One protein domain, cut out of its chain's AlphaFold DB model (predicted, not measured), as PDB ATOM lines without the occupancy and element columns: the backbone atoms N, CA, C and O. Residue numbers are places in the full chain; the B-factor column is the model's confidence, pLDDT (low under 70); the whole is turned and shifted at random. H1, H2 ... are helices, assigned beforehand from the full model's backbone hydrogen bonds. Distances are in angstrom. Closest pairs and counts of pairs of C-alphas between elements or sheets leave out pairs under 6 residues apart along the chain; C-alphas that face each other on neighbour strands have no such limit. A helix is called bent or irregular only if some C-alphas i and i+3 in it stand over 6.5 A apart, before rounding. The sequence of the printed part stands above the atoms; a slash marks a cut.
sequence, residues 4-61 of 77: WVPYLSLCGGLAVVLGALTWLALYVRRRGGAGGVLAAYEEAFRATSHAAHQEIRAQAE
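This is residues 4 to 61 of the 77 residues of an uncharacterized protein of Streptomyces griseoluteus (UniProt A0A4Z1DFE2). Two helices follow each other end to end in an open, drawn-out line: the long straight H1 and the first arm of H2 meet at a corner near residues 31 and 32, and H2 then turns again at residues 45 and 46. H1 makes one long limb, and H2a and H2b make two shorter ones, with no part folded back to cover another. The printed part has 58 residues, with two named helices in the order H1, H2 and no named strand, and its class is all helix. It is extended, with a radius of gyration of the C-alphas of 20.2 A, and spans 62 by 26 by 18 A.

H1 is residues 4 to 30, from C-alpha 4 at (19.425, 42.268, 42.777) to C-alpha 30 at (17.266, 33.619, 5.900), 37.9 A. H2, residues 33 to 60, was assigned as one helix by its hydrogen bonds but is bent: C-alphas 44 and 47 are 7.8 A apart. Its arm H2a is residues 33 to 44, 16.7 A long. Its arm H2b is residues 47 to 60, 20.4 A long, and ends with C-alpha 60 at (-6.711, 55.922, -7.677).

H1 and H2a are close but not clearly touching; their closest C-alphas, of Val 28 and Ala 34, are 5.7 A apart. They run the same way at a steep tilt of 69 degrees, only just short of about perpendicular. H2a and H2b are about perpendicular, at 84 degrees. They are close but not clearly touching, and their closest C-alphas, of Glu 42 and Ser 49, are 7.7 A apart. H1 and H2b are apart. In H1, H2a and H2b every O i to N i+4 pair is within hydrogen-bond range.

The two C-alphas farthest apart, of Val 5 and Glu 61, are 62.7 A apart. Residues 4 to 24, which belong to H1, stand free, and so do residues 37 to 61, of which 37 to 60 belong to H2. The link from H1 to H2 is tight, with 2 residues, and the printed part has no cut. The mean pLDDT of the printed part is 79.7, and the model's confidence is low, under 70, at residues 32 to 43 and 45 to 52.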
ATOM      1  N   TRP A   4      19.094  42.151  44.203       90.06
ATOM      2  CA  TRP A   4      19.425  42.268  42.777       90.06
ATOM      3  C   TRP A   4      19.344  40.942  42.019       90.06
ATOM      4  O   TRP A   4      19.095  40.942  40.817       90.06
ATOM      5  N   VAL A   5      19.514  39.817  42.718       92.88
ATOM      6  CA  VAL A   5      19.460  38.469  42.136       92.88
ATOM      7  C   VAL A   5      18.154  38.221  41.366       92.88
ATOM      8  O   VAL A   5      18.247  37.867  40.191       92.88
ATOM      9  N   PRO A   6      16.948  38.469  41.923       92.62
ATOM     10  CA  PRO A   6      15.705  38.240  41.184       92.62
ATOM     11  C   PRO A   6      15.562  39.150  39.957       92.62
ATOM     12  O   PRO A   6      15.086  38.695  38.916       92.62
ATOM     13  N   TYR A   7      16.013  40.407  40.032       93.81
ATOM     14  CA  TYR A   7      15.977  41.318  38.884       93.81
ATOM     15  C   TYR A   7      16.926  40.870  37.772       93.81
ATOM     16  O   TYR A   7      16.548  40.894  36.603       93.81
ATOM     17  N   LEU A   8      18.132  40.413  38.114       94.62
ATOM     18  CA  LEU A   8      19.086  39.886  37.137       94.62
ATOM     19  C   LEU A   8      18.580  38.594  36.492       94.62
ATOM     20  O   LEU A   8      18.704  38.439  35.280       94.62
ATOM     21  N   SER A   9      17.958  37.702  37.266       95.25
ATOM     22  CA  SER A   9      17.323  36.495  36.728       95.25
ATOM     23  C   SER A   9      16.184  36.832  35.767       95.25
ATOM     24  O   SER A   9      16.103  36.239  34.691       95.25
ATOM     25  N   LEU A  10      15.339  37.811  36.108       96.00
ATOM     26  CA  LEU A  10      14.245  38.254  35.246       96.00
ATOM     27  C   LEU A  10      14.768  38.887  33.952       96.00
ATOM     28  O   LEU A  10      14.361  38.488  32.863       96.00
ATOM     29  N   CYS A  11      15.695  39.841  34.061       97.31
ATOM     30  CA  CYS A  11      16.296  40.509  32.908       97.31
ATOM     31  C   CYS A  11      17.052  39.522  32.014       97.31
ATOM     32  O   CYS A  11      16.919  39.578  30.794       97.31
ATOM     33  N   GLY A  12      17.808  38.595  32.607       97.56
ATOM     34  CA  GLY A  12      18.522  37.549  31.881       97.56
ATOM     35  C   GLY A  12      17.567  36.607  31.153       97.56
ATOM     36  O   GLY A  12      17.730  36.376  29.957       97.56
ATOM     37  N   GLY A  13      16.526  36.123  31.835       97.62
ATOM     38  CA  GLY A  13      15.495  35.284  31.224       97.62
ATOM     39  C   GLY A  13      14.781  35.992  30.073       97.62
ATOM     40  O   GLY A  13      14.654  35.432  28.983       97.62
ATOM     41  N   LEU A  14      14.392  37.253  30.273       97.81
ATOM     42  CA  LEU A  14      13.769  38.070  29.235       97.81
ATOM     43  C   LEU A  14      14.699  38.258  28.030       97.81
ATOM     44  O   LEU A  14      14.270  38.076  26.891       97.81
ATOM     45  N   ALA A  15      15.974  38.574  28.264       98.00
ATOM     46  CA  ALA A  15      16.961  38.743  27.203       98.00
ATOM     47  C   ALA A  15      17.173  37.451  26.399       98.00
ATOM     48  O   ALA A  15      17.270  37.505  25.173       98.00
ATOM     49  N   VAL A  16      17.179  36.287  27.059       98.25
ATOM     50  CA  VAL A  16      17.267  34.977  26.393       98.25
ATOM     51  C   VAL A  16      16.047  34.729  25.510       98.25
ATOM     52  O   VAL A  16      16.211  34.349  24.351       98.25
ATOM     53  N   VAL A  17      14.834  34.988  26.010       98.25
ATOM     54  CA  VAL A  17      13.597  34.819  25.228       98.25
ATOM     55  C   VAL A  17      13.590  35.747  24.013       98.25
ATOM     56  O   VAL A  17      13.366  35.293  22.891       98.25
ATOM     57  N   LEU A  18      13.892  37.033  24.203       98.19
ATOM     58  CA  LEU A  18      13.946  38.004  23.107       98.19
ATOM     59  C   LEU A  18      15.037  37.656  22.088       98.19
ATOM     60  O   LEU A  18      14.801  37.732  20.880       98.19
ATOM     61  N   GLY A  19      16.210  37.221  22.552       97.75
ATOM     62  CA  GLY A  19      17.298  36.757  21.696       97.75
ATOM     63  C   GLY A  19      16.898  35.533  20.874       97.75
ATOM     64  O   GLY A  19      17.106  35.520  19.661       97.75
ATOM     65  N   ALA A  20      16.252  34.545  21.497       96.75
ATOM     66  CA  ALA A  20      15.767  33.345  20.824       96.75
ATOM     67  C   ALA A  20      14.710  33.668  19.757       96.75
ATOM     68  O   ALA A  20      14.809  33.180  18.631       96.75
ATOM     69  N   LEU A  21      13.739  34.536  20.068       95.12
ATOM     70  CA  LEU A  21      12.721  34.979  19.110       95.12
ATOM     71  C   LEU A  21      13.333  35.759  17.943       95.12
ATOM     72  O   LEU A  21      12.970  35.540  16.788       95.12
ATOM     73  N   THR A  22      14.300  36.632  18.226       95.00
ATOM     74  CA  THR A  22      15.012  37.400  17.195       95.00
ATOM     75  C   THR A  22      15.825  36.471  16.298       95.00
ATOM     76  O   THR A  22      15.769  36.580  15.071       95.00
ATOM     77  N   TRP A  23      16.545  35.513  16.887       94.88
ATOM     78  CA  TRP A  23      17.307  34.515  16.145       94.88
ATOM     79  C   TRP A  23      16.396  33.647  15.275       94.88
ATOM     80  O   TRP A  23      16.691  33.462  14.096       94.88
ATOM     81  N   LEU A  24      15.257  33.195  15.807       88.25
ATOM     82  CA  LEU A  24      14.254  32.444  15.055       88.25
ATOM     83  C   LEU A  24      13.694  33.271  13.892       88.25
ATOM     84  O   LEU A  24      13.642  32.784  12.766       88.25
ATOM     85  N   ALA A  25      13.338  34.535  14.122       85.62
ATOM     86  CA  ALA A  25      12.855  35.426  13.071       85.62
ATOM     87  C   ALA A  25      13.903  35.620  11.962       85.62
ATOM     88  O   ALA A  25      13.576  35.554  10.776       85.62
ATOM     89  N   LEU A  26      15.175  35.809  12.323       87.81
ATOM     90  CA  LEU A  26      16.278  35.919  11.364       87.81
ATOM     91  C   LEU A  26      16.522  34.608  10.618       87.81
ATOM     92  O   LEU A  26      16.739  34.627   9.408       87.81
ATOM     93  N   TYR A  27      16.463  33.476  11.311       87.19
ATOM     94  CA  TYR A  27      16.607  32.153  10.720       87.19
ATOM     95  C   TYR A  27      15.501  31.880   9.696       87.19
ATOM     96  O   TYR A  27      15.788  31.493   8.565       87.19
ATOM     97  N   VAL A  28      14.249  32.167  10.054       82.94
ATOM     98  CA  VAL A  28      13.081  32.029   9.176       82.94
ATOM     99  C   VAL A  28      13.174  32.978   7.974       82.94
ATOM    100  O   VAL A  28      12.872  32.565   6.855       82.94
ATOM    101  N   ARG A  29      13.652  34.218   8.160       78.56
ATOM    102  CA  ARG A  29      13.918  35.160   7.055       78.56
ATOM    103  C   ARG A  29      15.023  34.658   6.124       78.56
ATOM    104  O   ARG A  29      14.855  34.700   4.912       78.56
ATOM    105  N   ARG A  30      16.128  34.145   6.676       77.12
ATOM    106  CA  ARG A  30      17.266  33.619   5.900       77.12
ATOM    107  C   ARG A  30      16.940  32.325   5.159       77.12
ATOM    108  O   ARG A  30      17.486  32.101   4.087       77.12
ATOM    109  N   ARG A  31      16.058  31.485   5.705       71.69
ATOM    110  CA  ARG A  31      15.602  30.243   5.060       71.69
ATOM    111  C   ARG A  31      14.360  30.417   4.177       71.69
ATOM    112  O   ARG A  31      13.837  29.422   3.691       71.69
ATOM    113  N   GLY A  32      13.873  31.644   3.974       62.62
ATOM    114  CA  GLY A  32      12.709  31.917   3.117       62.62
ATOM    115  C   GLY A  32      11.354  31.472   3.690       62.62
ATOM    116  O   GLY A  32      10.337  31.598   3.018       62.62
ATOM    117  N   GLY A  33      11.296  31.000   4.941       59.53
ATOM    118  CA  GLY A  33      10.070  30.481   5.564       59.53
ATOM    119  C   GLY A  33       9.032  31.556   5.906       59.53
ATOM    120  O   GLY A  33       7.838  31.271   5.914       59.53
ATOM    121  N   ALA A  34       9.455  32.809   6.120       55.50
ATOM    122  CA  ALA A  34       8.524  33.926   6.342       55.50
ATOM    123  C   ALA A  34       7.685  34.223   5.088       55.50
ATOM    124  O   ALA A  34       6.535  34.639   5.206       55.50
ATOM    125  N   GLY A  35       8.243  33.946   3.903       58.53
ATOM    126  CA  GLY A  35       7.503  33.975   2.647       58.53
ATOM    127  C   GLY A  35       6.410  32.911   2.608       58.53
ATOM    128  O   GLY A  35       5.350  33.190   2.083       58.53
ATOM    129  N   GLY A  36       6.608  31.743   3.226       60.06
ATOM    130  CA  GLY A  36       5.605  30.673   3.266       60.06
ATOM    131  C   GLY A  36       4.368  31.010   4.103       60.06
ATOM    132  O   GLY A  36       3.257  30.720   3.680       60.06
ATOM    133  N   VAL A  37       4.534  31.664   5.258       64.62
ATOM    134  CA  VAL A  37       3.393  32.071   6.104       64.62
ATOM    135  C   VAL A  37       2.620  33.229   5.471       64.62
ATOM    136  O   VAL A  37       1.395  33.185   5.413       64.62
ATOM    137  N   LEU A  38       3.325  34.240   4.951       63.16
ATOM    138  CA  LEU A  38       2.694  35.340   4.217       63.16
ATOM    139  C   LEU A  38       2.068  34.866   2.902       63.16
ATOM    140  O   LEU A  38       0.990  35.330   2.560       63.16
ATOM    141  N   ALA A  39       2.683  33.916   2.199       64.88
ATOM    142  CA  ALA A  39       2.107  33.317   0.999       64.88
ATOM    143  C   ALA A  39       0.888  32.451   1.319       64.88
ATOM    144  O   ALA A  39      -0.071  32.495   0.569       64.88
ATOM    145  N   ALA A  40       0.878  31.703   2.426       65.31
ATOM    146  CA  ALA A  40      -0.305  30.955   2.853       65.31
ATOM    147  C   ALA A  40      -1.451  31.891   3.268       65.31
ATOM    148  O   ALA A  40      -2.609  31.616   2.969       65.31
ATOM    149  N   TYR A  41      -1.127  33.010   3.924       65.69
ATOM    150  CA  TYR A  41      -2.096  34.056   4.241       65.69
ATOM    151  C   TYR A  41      -2.643  34.710   2.966       65.69
ATOM    152  O   TYR A  41      -3.854  34.808   2.801       65.69
ATOM    153  N   GLU A  42      -1.771  35.090   2.031       67.69
ATOM    154  CA  GLU A  42      -2.179  35.637   0.736       67.69
ATOM    155  C   GLU A  42      -3.007  34.628  -0.061       67.69
ATOM    156  O   GLU A  42      -4.021  35.003  -0.626       67.69
ATOM    157  N   GLU A  43      -2.646  33.343  -0.065       66.56
ATOM    158  CA  GLU A  43      -3.398  32.292  -0.756       66.56
ATOM    159  C   GLU A  43      -4.789  32.091  -0.132       66.56
ATOM    160  O   GLU A  43      -5.776  31.970  -0.856       66.56
ATOM    161  N   ALA A  44      -4.906  32.138   1.200       75.19
ATOM    162  CA  ALA A  44      -6.188  32.038   1.898       75.19
ATOM    163  C   ALA A  44      -7.092  33.264   1.676       75.19
ATOM    164  O   ALA A  44      -8.314  33.132   1.603       75.19
ATOM    165  N   PHE A  45      -6.506  34.458   1.548       67.25
ATOM    166  CA  PHE A  45      -7.238  35.717   1.384       67.25
ATOM    167  C   PHE A  45      -7.242  36.256  -0.052       67.25
ATOM    168  O   PHE A  45      -7.801  37.327  -0.299       67.25
ATOM    169  N   ARG A  46      -6.715  35.494  -1.016       67.38
ATOM    170  CA  ARG A  46      -6.482  35.914  -2.407       67.38
ATOM    171  C   ARG A  46      -7.727  36.452  -3.102       67.38
ATOM    172  O   ARG A  46      -7.672  37.411  -3.867       67.38
ATOM    173  N   ALA A  47      -8.877  35.848  -2.818       62.94
ATOM    174  CA  ALA A  47     -10.158  36.288  -3.365       62.94
ATOM    175  C   ALA A  47     -10.578  37.673  -2.834       62.94
ATOM    176  O   ALA A  47     -11.115  38.487  -3.580       62.94
ATOM    177  N   THR A  48     -10.289  37.964  -1.562       64.12
ATOM    178  CA  THR A  48     -10.608  39.254  -0.928       64.12
ATOM    179  C   THR A  48      -9.589  40.326  -1.318       64.12
ATOM    180  O   THR A  48      -9.966  41.471  -1.569       64.12
ATOM    181  N   SER A  49      -8.306  39.961  -1.441       66.62
ATOM    182  CA  SER A  49      -7.250  40.888  -1.866       66.62
ATOM    183  C   SER A  49      -7.433  41.341  -3.317       66.62
ATOM    184  O   SER A  49      -7.278  42.528  -3.606       66.62
ATOM    185  N   HIS A  50      -7.863  40.452  -4.221       64.50
ATOM    186  CA  HIS A  50      -8.189  40.826  -5.600       64.50
ATOM    187  C   HIS A  50      -9.354  41.819  -5.700       64.50
ATOM    188  O   HIS A  50      -9.259  42.774  -6.474       64.50
ATOM    189  N   ALA A  51     -10.422  41.629  -4.918       69.06
ATOM    190  CA  ALA A  51     -11.554  42.556  -4.888       69.06
ATOM    191  C   ALA A  51     -11.132  43.943  -4.367       69.06
ATOM    192  O   ALA A  51     -11.355  44.952  -5.036       69.06
ATOM    193  N   ALA A  52     -10.402  43.988  -3.246       68.06
ATOM    194  CA  ALA A  52      -9.888  45.237  -2.682       68.06
ATOM    195  C   ALA A  52      -8.903  45.953  -3.626       68.06
ATOM    196  O   ALA A  52      -8.914  47.179  -3.738       68.06
ATOM    197  N   HIS A  53      -8.062  45.208  -4.352       73.12
ATOM    198  CA  HIS A  53      -7.116  45.796  -5.301       73.12
ATOM    199  C   HIS A  53      -7.818  46.490  -6.477       73.12
ATOM    200  O   HIS A  53      -7.361  47.544  -6.928       73.12
ATOM    201  N   GLN A  54      -8.930  45.931  -6.967       75.88
ATOM    202  CA  GLN A  54      -9.730  46.576  -8.010       75.88
ATOM    203  C   GLN A  54     -10.388  47.862  -7.506       75.88
ATOM    204  O   GLN A  54     -10.348  48.874  -8.203       75.88
ATOM    205  N   GLU A  55     -10.919  47.860  -6.283       74.12
ATOM    206  CA  GLU A  55     -11.527  49.050  -5.680       74.12
ATOM    207  C   GLU A  55     -10.505  50.175  -5.455       74.12
ATOM    208  O   GLU A  55     -10.773  51.329  -5.795       74.12
ATOM    209  N   ILE A  56      -9.302  49.847  -4.972       77.00
ATOM    210  CA  ILE A  56      -8.219  50.824  -4.775       77.00
ATOM    211  C   ILE A  56      -7.760  51.412  -6.112       77.00
ATOM    212  O   ILE A  56      -7.570  52.623  -6.209       77.00
ATOM    213  N   ARG A  57      -7.611  50.594  -7.167       78.88
ATOM    214  CA  ARG A  57      -7.295  51.113  -8.509       78.88
ATOM    215  C   ARG A  57      -8.399  52.019  -9.042       78.88
ATOM    216  O   ARG A  57      -8.096  53.093  -9.549       78.88
ATOM    217  N   ALA A  58      -9.659  51.621  -8.881       77.94
ATOM    218  CA  ALA A  58     -10.796  52.428  -9.305       77.94
ATOM    219  C   ALA A  58     -10.868  53.769  -8.553       77.94
ATOM    220  O   ALA A  58     -11.285  54.768  -9.133       77.94
ATOM    221  N   GLN A  59     -10.440  53.825  -7.286       74.56
ATOM    222  CA  GLN A  59     -10.305  55.088  -6.553       74.56
ATOM    223  C   GLN A  59      -9.069  55.895  -6.964       74.56
ATOM    224  O   GLN A  59      -9.163  57.112  -7.080       74.56
ATOM    225  N   ALA A  60      -7.932  55.248  -7.232       76.88
ATOM    226  CA  ALA A  60      -6.711  55.922  -7.677       76.88
ATOM    227  C   ALA A  60      -6.859  56.564  -9.068       76.88
ATOM    228  O   ALA A  60      -6.236  57.584  -9.353       76.88
ATOM    229  N   GLU A  61      -7.695  55.983  -9.930       76.50
ATOM    230  CA  GLU A  61      -7.994  56.505 -11.266       76.50
ATOM    231  C   GLU A  61      -9.093  57.590 -11.257       76.50
ATOM    232  O   GLU A  61      -9.263  58.327 -12.234       76.50
TER     233      GLU A  61